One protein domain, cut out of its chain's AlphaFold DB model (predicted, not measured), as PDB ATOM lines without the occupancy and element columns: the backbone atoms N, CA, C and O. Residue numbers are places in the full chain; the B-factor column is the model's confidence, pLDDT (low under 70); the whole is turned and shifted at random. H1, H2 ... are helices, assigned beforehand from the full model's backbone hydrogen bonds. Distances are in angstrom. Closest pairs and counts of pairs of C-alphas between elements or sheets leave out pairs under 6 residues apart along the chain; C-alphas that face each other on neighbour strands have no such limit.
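Overview. This is residues 2 to 106 of the 166 residues of an uncharacterized protein of Alphaproteobacteria bacterium (UniProt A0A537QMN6). The longest helix, H4, runs through the middle, with the hairpin of H5 and H6 packed on one side and H1 on another; H2 reaches from H1 to H6, and short H3 packs on H2. The printed part has 105 residues with six named helices, H1 to H6 in order, and no named strand: all helix. It is compact, radius of gyration of the C-alphas 13.5 A, spans 37 by 32 by 20 A.

Arrangement. H4, residues 42 to 62, touches H6, residues 89 to 105, with residues 42 to 50 alone, opposite ways at a shallow tilt of 24 degrees; the closest C-alphas, Arg 43 and Gly 100, are 3.6 A apart. H5, residues 75 to 83, touches H4, closest C-alphas Asn 79 and His 54, 6.1 A. H1, residues 2 to 8, touches H4's residues 48 to 55 alone, closest C-alphas Ile 2 and Ala 52, 5.9 A. H2, residues 10 to 23, touches H6 with residues 19 to 23 alone, closest C-alphas Ile 22 and Glu 90, 7.2 A. Every O i to N i+4 pair is within hydrogen-bond range in H1, H2, H4 and H6; in H5, 4 of 5.

Along the chain. H4 measures 30.3 A from C-alpha 42 at (154.536, 186.288, 224.916); H6 measures 24.4 A, ending at C-alpha 105 at (144.951, 186.741, 224.849). H3 is residues 27 to 30.

Size, cuts and confidence. The farthest C-alphas, Gly 64 and Glu 105, are 40.8 A apart. The printed part has no cut; links H3 to H4 and H4 to H5 are long. No printed residue is under 70 in pLDDT.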
ATOM      1  N   ILE A   2     169.654 180.182 227.894       89.75
ATOM      2  CA  ILE A   2     169.551 179.270 229.047       89.75
ATOM      3  C   ILE A   2     170.453 178.037 228.897       89.75
ATOM      4  O   ILE A   2     171.175 177.701 229.824       89.75
ATOM      5  N   GLU A   3     170.509 177.436 227.707       89.50
ATOM      6  CA  GLU A   3     171.395 176.300 227.397       89.50
ATOM      7  C   GLU A   3     172.871 176.540 227.767       89.50
ATOM      8  O   GLU A   3     173.510 175.671 228.351       89.50
ATOM      9  N   LYS A   4     173.401 177.743 227.502       89.75
ATOM     10  CA  LYS A   4     174.786 178.092 227.861       89.75
ATOM     11  C   LYS A   4     174.979 178.202 229.374       89.75
ATOM     12  O   LYS A   4     176.045 177.865 229.867       89.75
ATOM     13  N   ILE A   5     173.958 178.677 230.087       90.94
ATOM     14  CA  ILE A   5     173.988 178.808 231.548       90.94
ATOM     15  C   ILE A   5     173.948 177.419 232.193       90.94
ATOM     16  O   ILE A   5     174.761 177.130 233.059       90.94
ATOM     17  N   ILE A   6     173.071 176.535 231.703       91.69
ATOM     18  CA  ILE A   6     172.992 175.128 232.127       91.69
ATOM     19  C   ILE A   6     174.327 174.410 231.892       91.69
ATOM     20  O   ILE A   6     174.797 173.694 232.766       91.69
ATOM     21  N   ALA A   7     174.955 174.612 230.730       89.38
ATOM     22  CA  ALA A   7     176.243 173.992 230.420       89.38
ATOM     23  C   ALA A   7     177.386 174.475 231.334       89.38
ATOM     24  O   ALA A   7     178.364 173.756 231.517       89.38
ATOM     25  N   ALA A   8     177.271 175.682 231.893       87.75
ATOM     26  CA  ALA A   8     178.271 176.264 232.781       87.75
ATOM     27  C   ALA A   8     178.060 175.905 234.265       87.75
ATOM     28  O   ALA A   8     178.973 176.117 235.060       87.75
ATOM     29  N   ASP A   9     176.880 175.404 234.654       88.50
ATOM     30  CA  ASP A   9     176.500 175.234 236.059       88.50
ATOM     31  C   ASP A   9     175.436 174.139 236.270       88.50
ATOM     32  O   ASP A   9     174.297 174.249 235.812       88.50
ATOM     33  N   SER A  10     175.781 173.098 237.034       85.06
ATOM     34  CA  SER A  10     174.897 171.949 237.292       85.06
ATOM     35  C   SER A  10     173.637 172.312 238.080       85.06
ATOM     36  O   SER A  10     172.560 171.773 237.826       85.06
ATOM     37  N   ASP A  11     173.731 173.264 239.004       92.25
ATOM     38  CA  ASP A  11     172.590 173.737 239.794       92.25
ATOM     39  C   ASP A  11     171.568 174.503 238.935       92.25
ATOM     40  O   ASP A  11     170.358 174.473 239.192       92.25
ATOM     41  N   SER A  12     172.036 175.179 237.883       94.94
ATOM     42  CA  SER A  12     171.172 175.827 236.896       94.94
ATOM     43  C   SER A  12     170.329 174.795 236.148       94.94
ATOM     44  O   SER A  12     169.146 175.037 235.900       94.94
ATOM     45  N   ALA A  13     170.893 173.616 235.861       93.94
ATOM     46  CA  ALA A  13     170.144 172.497 235.295       93.94
ATOM     47  C   ALA A  13     169.025 172.032 236.243       93.94
ATOM     48  O   ALA A  13     167.880 171.878 235.814       93.94
ATOM     49  N   ALA A  14     169.326 171.878 237.538       95.81
ATOM     50  CA  ALA A  14     168.342 171.490 238.552       95.81
ATOM     51  C   ALA A  14     167.219 172.532 238.698       95.81
ATOM     52  O   ALA A  14     166.041 172.184 238.790       95.81
ATOM     53  N   THR A  15     167.565 173.819 238.643       96.88
ATOM     54  CA  THR A  15     166.591 174.918 238.688       96.88
ATOM     55  C   THR A  15     165.644 174.886 237.490       96.88
ATOM     56  O   THR A  15     164.433 175.036 237.655       96.88
ATOM     57  N   VAL A  16     166.171 174.641 236.288       97.56
ATOM     58  CA  VAL A  16     165.360 174.511 235.067       97.56
ATOM     59  C   VAL A  16     164.491 173.257 235.123       97.56
ATOM     60  O   VAL A  16     163.324 173.322 234.755       97.56
ATOM     61  N   ALA A  17     165.002 172.136 235.640       96.88
ATOM     62  CA  ALA A  17     164.213 170.920 235.831       96.88
ATOM     63  C   ALA A  17     163.044 171.137 236.809       96.88
ATOM     64  O   ALA A  17     161.916 170.735 236.521       96.88
ATOM     65  N   ARG A  18     163.281 171.843 237.922       97.88
ATOM     66  CA  ARG A  18     162.225 172.251 238.862       97.88
ATOM     67  C   ARG A  18     161.176 173.130 238.177       97.88
ATOM     68  O   ARG A  18     159.986 172.880 238.327       97.88
ATOM     69  N   ALA A  19     161.602 174.115 237.386       98.25
ATOM     70  CA  ALA A  19     160.692 174.966 236.620       98.25
ATOM     71  C   ALA A  19     159.848 174.167 235.612       98.25
ATOM     72  O   ALA A  19     158.641 174.379 235.510       98.25
ATOM     73  N   SER A  20     160.469 173.213 234.912       98.44
ATOM     74  CA  SER A  20     159.780 172.303 233.997       98.44
ATOM     75  C   SER A  20     158.703 171.482 234.704       98.44
ATOM     76  O   SER A  20     157.597 171.342 234.181       98.44
ATOM     77  N   ALA A  21     158.998 170.975 235.905       98.38
ATOM     78  CA  ALA A  21     158.045 170.215 236.709       98.38
ATOM     79  C   ALA A  21     156.847 171.071 237.153       98.38
ATOM     80  O   ALA A  21     155.711 170.622 237.041       98.38
ATOM     81  N   ILE A  22     157.087 172.314 237.587       98.12
ATOM     82  CA  ILE A  22     156.028 173.251 238.004       98.12
ATOM     83  C   ILE A  22     155.080 173.570 236.842       98.12
ATOM     84  O   ILE A  22     153.867 173.615 237.029       98.12
ATOM     85  N   LEU A  23     155.626 173.791 235.643       97.75
ATOM     86  CA  LEU A  23     154.839 174.191 234.472       97.75
ATOM     87  C   LEU A  23     154.301 173.013 233.650       97.75
ATOM     88  O   LEU A  23     153.542 173.232 232.707       97.75
ATOM     89  N   GLY A  24     154.716 171.778 233.950       97.56
ATOM     90  CA  GLY A  24     154.374 170.601 233.148       97.56
ATOM     91  C   GLY A  24     154.881 170.686 231.701       97.56
ATOM     92  O   GLY A  24     154.241 170.167 230.788       97.56
ATOM     93  N   ARG A  25     156.002 171.381 231.466       95.56
ATOM     94  CA  ARG A  25     156.595 171.614 230.135       95.56
ATOM     95  C   ARG A  25     158.098 171.388 230.194       95.56
ATOM     96  O   ARG A  25     158.737 171.833 231.136       95.56
ATOM     97  N   ASP A  26     158.687 170.771 229.172       96.44
ATOM     98  CA  ASP A  26     160.145 170.630 229.097       96.44
ATOM     99  C   ASP A  26     160.802 171.950 228.658       96.44
ATOM    100  O   ASP A  26     160.960 172.237 227.468       96.44
ATOM    101  N   LEU A  27     161.183 172.773 229.636       96.75
ATOM    102  CA  LEU A  27     161.816 174.070 229.397       96.75
ATOM    103  C   LEU A  27     163.271 173.922 228.937       96.75
ATOM    104  O   LEU A  27     163.766 174.768 228.191       96.75
ATOM    105  N   ALA A  28     163.952 172.842 229.330       94.88
ATOM    106  CA  ALA A  28     165.322 172.580 228.905       94.88
ATOM    107  C   ALA A  28     165.379 172.235 227.413       94.88
ATOM    108  O   ALA A  28     166.300 172.677 226.728       94.88
ATOM    109  N   ALA A  29     164.402 171.483 226.896       94.81
ATOM    110  CA  ALA A  29     164.239 171.251 225.465       94.81
ATOM    111  C   ALA A  29     163.715 172.495 224.733       94.81
ATOM    112  O   ALA A  29     164.216 172.824 223.658       94.81
ATOM    113  N   HIS A  30     162.750 173.211 225.318       96.38
ATOM    114  CA  HIS A  30     162.144 174.380 224.682       96.38
ATOM    115  C   HIS A  30     163.149 175.524 224.463       96.38
ATOM    116  O   HIS A  30     163.163 176.115 223.385       96.38
ATOM    117  N   TYR A  31     164.032 175.813 225.426       95.88
ATOM    118  CA  TYR A  31     164.991 176.927 225.329       95.88
ATOM    119  C   TYR A  31     166.355 176.573 224.701       95.88
ATOM    120  O   TYR A  31     167.355 177.265 224.950       95.88
ATOM    121  N   ARG A  32     166.407 175.524 223.870       93.56
ATOM    122  CA  ARG A  32     167.591 175.163 223.067       93.56
ATOM    123  C   ARG A  32     167.746 176.068 221.854       93.56
ATOM    124  O   ARG A  32     166.756 176.472 221.252       93.56
ATOM    125  N   ALA A  33     168.989 176.315 221.445       90.12
ATOM    126  CA  ALA A  33     169.277 177.142 220.269       90.12
ATOM    127  C   ALA A  33     168.643 176.615 218.967       90.12
ATOM    128  O   ALA A  33     168.312 177.408 218.092       90.12
ATOM    129  N   ALA A  34     168.456 175.297 218.849       92.25
ATOM    130  CA  ALA A  34     167.867 174.658 217.673       92.25
ATOM    131  C   ALA A  34     166.332 174.793 217.579       92.25
ATOM    132  O   ALA A  34     165.762 174.465 216.543       92.25
ATOM    133  N   ASN A  35     165.647 175.230 218.642       94.94
ATOM    134  CA  ASN A  35     164.200 175.404 218.606       94.94
ATOM    135  C   ASN A  35     163.836 176.767 218.001       94.94
ATOM    136  O   ASN A  35     163.937 177.796 218.668       94.94
ATOM    137  N   GLU A  36     163.346 176.780 216.764       95.00
ATOM    138  CA  GLU A  36     162.917 178.010 216.082       95.00
ATOM    139  C   GLU A  36     161.713 178.687 216.762       95.00
ATOM    140  O   GLU A  36     161.533 179.899 216.658       95.00
ATOM    141  N   ALA A  37     160.916 177.927 217.521       94.81
ATOM    142  CA  ALA A  37     159.738 178.423 218.229       94.81
ATOM    143  C   ALA A  37     160.032 178.906 219.665       94.81
ATOM    144  O   ALA A  37     159.098 179.176 220.414       94.81
ATOM    145  N   ILE A  38     161.305 179.034 220.057       94.25
ATOM    146  CA  ILE A  38     161.743 179.396 221.422       94.25
ATOM    147  C   ILE A  38     161.091 180.674 221.988       94.25
ATOM    148  O   ILE A  38     160.962 180.821 223.200       94.25
ATOM    149  N   PHE A  39     160.687 181.604 221.120       95.44
ATOM    150  CA  PHE A  39     160.041 182.871 221.484       95.44
ATOM    151  C   PHE A  39     158.791 183.142 220.636       95.44
ATOM    152  O   PHE A  39     158.515 184.285 220.273       95.44
ATOM    153  N   ALA A  40     158.048 182.089 220.286       95.56
ATOM    154  CA  ALA A  40     156.898 182.191 219.388       95.56
ATOM    155  C   ALA A  40     155.723 183.004 219.967       95.56
ATOM    156  O   ALA A  40     154.950 183.585 219.206       95.56
ATOM    157  N   CYS A  41     155.584 183.067 221.295       95.31
ATOM    158  CA  CYS A  41     154.511 183.798 221.975       95.31
ATOM    159  C   CYS A  41     155.010 184.589 223.198       95.31
ATOM    160  O   CYS A  41     156.135 184.393 223.669       95.31
ATOM    161  N   ASN A  42     154.177 185.493 223.736       95.56
ATOM    162  CA  ASN A  42     154.536 186.288 224.916       95.56
ATOM    163  C   ASN A  42     154.803 185.399 226.124       95.56
ATOM    164  O   ASN A  42     155.702 185.710 226.905       95.56
ATOM    165  N   ARG A  43     154.052 184.305 226.279       96.75
ATOM    166  CA  ARG A  43     154.301 183.322 227.336       96.75
ATOM    167  C   ARG A  43     155.728 182.774 227.292       96.75
ATOM    168  O   ARG A  43     156.432 182.863 228.296       96.75
ATOM    169  N   ASP A  44     156.192 182.316 226.131       97.00
ATOM    170  CA  ASP A  44     157.543 181.758 225.986       97.00
ATOM    171  C   ASP A  44     158.634 182.829 226.185       97.00
ATOM    172  O   ASP A  44     159.660 182.567 226.817       97.00
ATOM    173  N   ILE A  45     158.400 184.068 225.732       96.75
ATOM    174  CA  ILE A  45     159.312 185.198 225.978       96.75
ATOM    175  C   ILE A  45     159.429 185.491 227.477       96.75
ATOM    176  O   ILE A  45     160.536 185.631 228.000       96.75
ATOM    177  N   GLN A  46     158.298 185.603 228.178       98.00
ATOM    178  CA  GLN A  46     158.289 185.991 229.586       98.00
ATOM    179  C   GLN A  46     158.943 184.936 230.477       98.00
ATOM    180  O   GLN A  46     159.791 185.288 231.296       98.00
ATOM    181  N   ILE A  47     158.613 183.656 230.280       97.75
ATOM    182  CA  ILE A  47     159.237 182.549 231.017       97.75
ATOM    183  C   ILE A  47     160.742 182.507 230.732       97.75
ATOM    184  O   ILE A  47     161.543 182.394 231.661       97.75
ATOM    185  N   GLY A  48     161.148 182.675 229.470       96.94
ATOM    186  CA  GLY A  48     162.552 182.610 229.069       96.94
ATOM    187  C   GLY A  48     163.392 183.717 229.703       96.94
ATOM    188  O   GLY A  48     164.465 183.452 230.245       96.94
ATOM    189  N   VAL A  49     162.891 184.955 229.688       96.88
ATOM    190  CA  VAL A  49     163.566 186.093 230.334       96.88
ATOM    191  C   VAL A  49     163.564 185.948 231.856       96.88
ATOM    192  O   VAL A  49     164.587 186.208 232.489       96.88
ATOM    193  N   PHE A  50     162.449 185.513 232.452       97.94
ATOM    194  CA  PHE A  50     162.363 185.280 233.893       97.94
ATOM    195  C   PHE A  50     163.389 184.240 234.356       97.94
ATOM    196  O   PHE A  50     164.160 184.531 235.271       97.94
ATOM    197  N   LEU A  51     163.448 183.081 233.691       97.50
ATOM    198  CA  LEU A  51     164.402 182.018 234.001       97.50
ATOM    199  C   LEU A  51     165.838 182.476 233.798       97.50
ATOM    200  O   LEU A  51     166.662 182.285 234.683       97.50
ATOM    201  N   ALA A  52     166.149 183.108 232.665       96.00
ATOM    202  CA  ALA A  52     167.497 183.598 232.420       96.00
ATOM    203  C   ALA A  52     167.960 184.563 233.522       96.00
ATOM    204  O   ALA A  52     169.079 184.425 234.013       96.00
ATOM    205  N   ASN A  53     167.104 185.496 233.947       96.25
ATOM    206  CA  ASN A  53     167.412 186.413 235.043       96.25
ATOM    207  C   ASN A  53     167.604 185.675 236.373       96.25
ATOM    208  O   ASN A  53     168.566 185.959 237.082       96.25
ATOM    209  N   HIS A  54     166.733 184.715 236.689       96.94
ATOM    210  CA  HIS A  54     166.825 183.940 237.923       96.94
ATOM    211  C   HIS A  54     168.125 183.129 237.993       96.94
ATOM    212  O   HIS A  54     168.807 183.133 239.011       96.94
ATOM    213  N   LEU A  55     168.522 182.486 236.890       96.44
ATOM    214  CA  LEU A  55     169.761 181.709 236.838       96.44
ATOM    215  C   LEU A  55     171.002 182.596 237.026       96.44
ATOM    216  O   LEU A  55     171.905 182.237 237.781       96.44
ATOM    217  N   HIS A  56     171.039 183.776 236.396       94.75
ATOM    218  CA  HIS A  56     172.127 184.734 236.623       94.75
ATOM    219  C   HIS A  56     172.151 185.238 238.067       94.75
ATOM    220  O   HIS A  56     173.228 185.357 238.646       94.75
ATOM    221  N   LEU A  57     170.987 185.511 238.660       93.56
ATOM    222  CA  LEU A  57     170.890 185.917 240.059       93.56
ATOM    223  C   LEU A  57     171.499 184.853 240.985       93.56
ATOM    224  O   LEU A  57     172.356 185.185 241.803       93.56
ATOM    225  N   SER A  58     171.116 183.587 240.808       93.06
ATOM    226  CA  SER A  58     171.644 182.467 241.596       93.06
ATOM    227  C   SER A  58     173.161 182.317 241.440       93.06
ATOM    228  O   SER A  58     173.871 182.139 242.430       93.06
ATOM    229  N   LEU A  59     173.683 182.461 240.216       93.75
ATOM    230  CA  LEU A  59     175.124 182.449 239.946       93.75
ATOM    231  C   LEU A  59     175.863 183.570 240.687       93.75
ATOM    232  O   LEU A  59     176.863 183.308 241.355       93.75
ATOM    233  N   LEU A  60     175.360 184.805 240.602       93.44
ATOM    234  CA  LEU A  60     175.950 185.964 241.274       93.44
ATOM    235  C   LEU A  60     175.933 185.798 242.800       93.44
ATOM    236  O   LEU A  60     176.943 186.054 243.454       93.44
ATOM    237  N   GLN A  61     174.826 185.309 243.365       91.81
ATOM    238  CA  GLN A  61     174.698 185.074 244.805       91.81
ATOM    239  C   GLN A  61     175.698 184.029 245.312       91.81
ATOM    240  O   GLN A  61     176.339 184.252 246.341       91.81
ATOM    241  N   ARG A  62     175.886 182.919 244.587       91.38
ATOM    242  CA  ARG A  62     176.897 181.905 244.938       91.38
ATOM    243  C   ARG A  62     178.328 182.402 244.775       91.38
ATOM    244  O   ARG A  62     179.196 181.988 245.534       91.38
ATOM    245  N   ALA A  63     178.569 183.316 243.837       93.75
ATOM    246  CA  ALA A  63     179.850 184.006 243.705       93.75
ATOM    247  C   ALA A  63     180.095 185.044 244.823       93.75
ATOM    248  O   ALA A  63     181.119 185.724 244.814       93.75
ATOM    249  N   GLY A  64     179.164 185.198 245.773       95.19
ATOM    250  CA  GLY A  64     179.262 186.162 246.869       95.19
ATOM    251  C   GLY A  64     178.980 187.606 246.450       95.19
ATOM    252  O   GLY A  64     179.154 188.516 247.260       95.19
ATOM    253  N   ILE A  65     178.525 187.834 245.216       95.19
ATOM    254  CA  ILE A  65     178.196 189.165 244.708       95.19
ATOM    255  C   ILE A  65     176.826 189.562 245.253       95.19
ATOM    256  O   ILE A  65     175.823 188.877 245.040       95.19
ATOM    257  N   ARG A  66     176.785 190.688 245.966       90.19
ATOM    258  CA  ARG A  66     175.572 191.238 246.575       90.19
ATOM    259  C   ARG A  66     175.353 192.664 246.096       90.19
ATOM    260  O   ARG A  66     176.308 193.417 245.939       90.19
ATOM    261  N   ALA A  67     174.094 193.008 245.856       90.88
ATOM    262  CA  ALA A  67     173.689 194.372 245.564       90.88
ATOM    263  C   ALA A  67     173.218 195.039 246.858       90.88
ATOM    264  O   ALA A  67     172.374 194.479 247.553       90.88
ATOM    265  N   ASP A  68     173.709 196.243 247.142       93.31
ATOM    266  CA  ASP A  68     173.198 197.048 248.259       93.31
ATOM    267  C   ASP A  68     171.773 197.549 247.977       93.31
ATOM    268  O   ASP A  68     170.944 197.649 248.877       93.31
ATOM    269  N   TRP A  69     171.480 197.826 246.701       94.06
ATOM    270  CA  TRP A  69     170.207 198.382 246.236       94.06
ATOM    271  C   TRP A  69     169.703 197.636 244.992       94.06
ATOM    272  O   TRP A  69     169.967 198.057 243.861       94.06
ATOM    273  N   PRO A  70     169.002 196.505 245.163       93.56
ATOM    274  CA  PRO A  70     168.430 195.772 244.043       93.56
ATOM    275  C   PRO A  70     167.132 196.433 243.558       93.56
ATOM    276  O   PRO A  70     166.331 196.907 244.357       93.56
ATOM    277  N   LEU A  71     166.905 196.437 242.243       94.06
ATOM    278  CA  LEU A  71     165.684 196.941 241.606       94.06
ATOM    279  C   LEU A  71     165.334 196.065 240.402       94.06
ATOM    280  O   LEU A  71     166.221 195.572 239.703       94.06
ATOM    281  N   GLY A  72     164.042 195.914 240.119       92.94
ATOM    282  CA  GLY A  72     163.554 195.222 238.930       92.94
ATOM    283  C   GLY A  72     162.577 196.088 238.147       92.94
ATOM    284  O   GLY A  72     161.776 196.813 238.726       92.94
ATOM    285  N   LEU A  73     162.651 196.032 236.815       91.88
ATOM    286  CA  LEU A  73     161.751 196.775 235.935       91.88
ATOM    287  C   LEU A  73     160.800 195.820 235.219       91.88
ATOM    288  O   LEU A  73     161.251 194.962 234.456       91.88
ATOM    289  N   SER A  74     159.491 196.039 235.371       93.38
ATOM    290  CA  SER A  74     158.455 195.255 234.693       93.38
ATOM    291  C   SER A  74     158.637 193.758 234.980       93.38
ATOM    292  O   SER A  74     158.570 193.341 236.127       93.38
ATOM    293  N   LEU A  75     158.939 192.937 233.976       94.81
ATOM    294  CA  LEU A  75     159.204 191.513 234.174       94.81
ATOM    295  C   LEU A  75     160.380 191.235 235.136       94.81
ATOM    296  O   LEU A  75     160.388 190.221 235.829       94.81
ATOM    297  N   GLY A  76     161.368 192.133 235.208       95.56
ATOM    298  CA  GLY A  76     162.499 191.999 236.129       95.56
ATOM    299  C   GLY A  76     162.123 192.160 237.606       95.56
ATOM    300  O   GLY A  76     162.861 191.691 238.466       95.56
ATOM    301  N   GLU A  77     160.981 192.781 237.908       96.62
ATOM    302  CA  GLU A  77     160.502 193.008 239.277       96.62
ATOM    303  C   GLU A  77     160.249 191.697 240.025       96.62
ATOM    304  O   GLU A  77     160.608 191.580 241.188       96.62
ATOM    305  N   TYR A  78     159.771 190.658 239.340       98.00
ATOM    306  CA  TYR A  78     159.550 189.341 239.943       98.00
ATOM    307  C   TYR A  78     160.843 188.696 240.452       98.00
ATOM    308  O   TYR A  78     160.872 188.139 241.544       98.00
ATOM    309  N   ASN A  79     161.940 188.822 239.701       97.56
ATOM    310  CA  ASN A  79     163.248 188.341 240.156       97.56
ATOM    311  C   ASN A  79     163.799 189.179 241.312       97.56
ATOM    312  O   ASN A  79     164.449 188.638 242.201       97.56
ATOM    313  N   HIS A  80     163.513 190.483 241.328       96.94
ATOM    314  CA  HIS A  80     163.838 191.337 242.465       96.94
ATOM    315  C   HIS A  80     163.061 190.926 243.725       96.94
ATOM    316  O   HIS A  80     163.673 190.781 244.779       96.94
ATOM    317  N   LEU A  81     161.755 190.656 243.613       97.50
ATOM    318  CA  LEU A  81     160.926 190.181 244.726       97.50
ATOM    319  C   LEU A  81     161.422 188.841 245.283       97.50
ATOM    320  O   LEU A  81     161.457 188.669 246.499       97.50
ATOM    321  N   ILE A  82     161.879 187.929 244.417       96.88
ATOM    322  CA  ILE A  82     162.554 186.696 244.850       96.88
ATOM    323  C   ILE A  82     163.860 187.015 245.578       96.88
ATOM    324  O   ILE A  82     164.112 186.481 246.654       96.88
ATOM    325  N   HIS A  83     164.691 187.896 245.016       95.81
ATOM    326  CA  HIS A  83     165.988 188.245 245.596       95.81
ATOM    327  C   HIS A  83     165.874 188.800 247.022       95.81
ATOM    328  O   HIS A  83     166.694 188.456 247.871       95.81
ATOM    329  N   ILE A  84     164.858 189.627 247.288       95.50
ATOM    330  CA  ILE A  84     164.602 190.196 248.621       95.50
ATOM    331  C   ILE A  84     163.777 189.269 249.531       95.50
ATOM    332  O   ILE A  84     163.457 189.649 250.653       95.50
ATOM    333  N   GLY A  85     163.406 188.076 249.058       95.50
ATOM    334  CA  GLY A  85     162.636 187.088 249.819       95.50
ATOM    335  C   GLY A  85     161.142 187.398 249.970       95.50
ATOM    336  O   GLY A  85     160.475 186.758 250.775       95.50
ATOM    337  N   ALA A  86     160.604 188.358 249.213       97.75
ATOM    338  CA  ALA A  86     159.188 188.732 249.259       97.75
ATOM    339  C   ALA A  86     158.283 187.786 248.450       97.75
ATOM    340  O   ALA A  86     157.070 187.781 248.648       97.75
ATOM    341  N   LEU A  87     158.854 187.011 247.524       97.44
ATOM    342  CA  LEU A  87     158.128 186.072 246.673       97.44
ATOM    343  C   LEU A  87     158.935 184.782 246.498       97.44
ATOM    344  O   LEU A  87     160.155 184.836 246.331       97.44
ATOM    345  N   SER A  88     158.272 183.626 246.518       98.19
ATOM    346  CA  SER A  88     158.933 182.356 246.207       98.19
ATOM    347  C   SER A  88     159.213 182.238 244.703       98.19
ATOM    348  O   SER A  88     158.587 182.907 243.876       98.19
ATOM    349  N   PHE A  89     160.165 181.383 244.324       98.06
ATOM    350  CA  PHE A  89     160.434 181.113 242.909       98.06
ATOM    351  C   PHE A  89     159.229 180.455 242.228       98.06
ATOM    352  O   PHE A  89     158.886 180.808 241.102       98.06
ATOM    353  N   GLU A  90     158.594 179.516 242.923       97.94
ATOM    354  CA  GLU A  90     157.427 178.755 242.492       97.94
ATOM    355  C   GLU A  90     156.247 179.679 242.176       97.94
ATOM    356  O   GLU A  90     155.728 179.650 241.056       97.94
ATOM    357  N   ASP A  91     155.878 180.543 243.126       98.06
ATOM    358  CA  ASP A  91     154.757 181.474 242.965       98.06
ATOM    359  C   ASP A  91     155.051 182.478 241.851       98.06
ATOM    360  O   ASP A  91     154.203 182.753 241.000       98.06
ATOM    361  N   ALA A  92     156.279 183.005 241.806       98.19
ATOM    362  CA  ALA A  92     156.691 183.914 240.746       98.19
ATOM    363  C   ALA A  92     156.572 183.257 239.367       98.19
ATOM    364  O   ALA A  92     156.023 183.865 238.451       98.19
ATOM    365  N   LEU A  93     157.048 182.018 239.213       98.31
ATOM    366  CA  LEU A  93     157.000 181.301 237.943       98.31
ATOM    367  C   LEU A  93     155.556 181.074 237.476       98.31
ATOM    368  O   LEU A  93     155.268 181.296 236.300       98.31
ATOM    369  N   GLN A  94     154.647 180.704 238.382       97.94
ATOM    370  CA  GLN A  94     153.220 180.563 238.071       97.94
ATOM    371  C   GLN A  94     152.590 181.895 237.644       97.94
ATOM    372  O   GLN A  94     151.864 181.951 236.651       97.94
ATOM    373  N   VAL A  95     152.911 182.991 238.341       98.00
ATOM    374  CA  VAL A  95     152.421 184.324 237.965       98.00
ATOM    375  C   VAL A  95     152.961 184.749 236.600       98.00
ATOM    376  O   VAL A  95     152.216 185.315 235.802       98.00
ATOM    377  N   ILE A  96     154.233 184.476 236.301       98.19
ATOM    378  CA  ILE A  96     154.831 184.783 234.996       98.19
ATOM    379  C   ILE A  96     154.182 183.980 233.874       98.19
ATOM    380  O   ILE A  96     153.913 184.536 232.808       98.19
ATOM    381  N   ASP A  97     153.920 182.699 234.109       97.88
ATOM    382  CA  ASP A  97     153.265 181.823 233.145       97.88
ATOM    383  C   ASP A  97     151.875 182.352 232.761       97.88
ATOM    384  O   ASP A  97     151.579 182.568 231.579       97.88
ATOM    385  N   GLU A  98     151.064 182.676 233.769       97.81
ATOM    386  CA  GLU A  98     149.721 183.219 233.577       97.81
ATOM    387  C   GLU A  98     149.750 184.629 232.971       97.81
ATOM    388  O   GLU A  98     149.002 184.936 232.042       97.81
ATOM    389  N   ARG A  99     150.673 185.490 233.414       97.06
ATOM    390  CA  ARG A  99     150.892 186.818 232.819       97.06
ATOM    391  C   ARG A  99     151.257 186.710 231.340       97.06
ATOM    392  O   ARG A  99     150.806 187.524 230.536       97.06
ATOM    393  N   GLY A 100     152.068 185.724 230.976       96.75
ATOM    394  CA  GLY A 100     152.391 185.364 229.602       96.75
ATOM    395  C   GLY A 100     151.151 185.059 228.773       96.75
ATOM    396  O   GLY A 100     150.897 185.725 227.767       96.75
ATOM    397  N   ARG A 101     150.347 184.105 229.254       96.38
ATOM    398  CA  ARG A 101     149.091 183.679 228.624       96.38
ATOM    399  C   ARG A 101     148.119 184.849 228.429       96.38
ATOM    400  O   ARG A 101     147.605 185.053 227.333       96.38
ATOM    401  N   LEU A 102     147.929 185.670 229.461       96.44
ATOM    402  CA  LEU A 102     147.049 186.842 229.412       96.44
ATOM    403  C   LEU A 102     147.542 187.929 228.444       96.44
ATOM    404  O   LEU A 102     146.732 188.685 227.907       96.44
ATOM    405  N   TYR A 103     148.853 188.035 228.208       93.56
ATOM    406  CA  TYR A 103     149.391 188.940 227.188       93.56
ATOM    407  C   TYR A 103     149.050 188.465 225.775       93.56
ATOM    408  O   TYR A 103     148.700 189.298 224.939       93.56
ATOM    409  N   ASP A 104     149.119 187.158 225.525       93.56
ATOM    410  CA  ASP A 104     148.768 186.570 224.229       93.56
ATOM    411  C   ASP A 104     147.262 186.675 223.929       93.56
ATOM    412  O   ASP A 104     146.870 186.919 222.788       93.56
ATOM    413  N   GLU A 105     146.412 186.575 224.956       94.94
ATOM    414  CA  GLU A 105     144.951 186.741 224.849       94.94
ATOM    415  C   GLU A 105     144.489 188.205 224.877       94.94
ATOM    416  O   GLU A 105     143.325 188.518 224.599       94.94
ATOM    417  N   GLY A 106     145.395 189.117 225.225       90.38
ATOM    418  CA  GLY A 106     145.107 190.529 225.395       90.38
ATOM    419  C   GLY A 106     144.707 191.239 224.095       90.38
ATOM    420  O   GLY A 106     144.932 190.759 222.980       90.38
TER     421      GLY A 106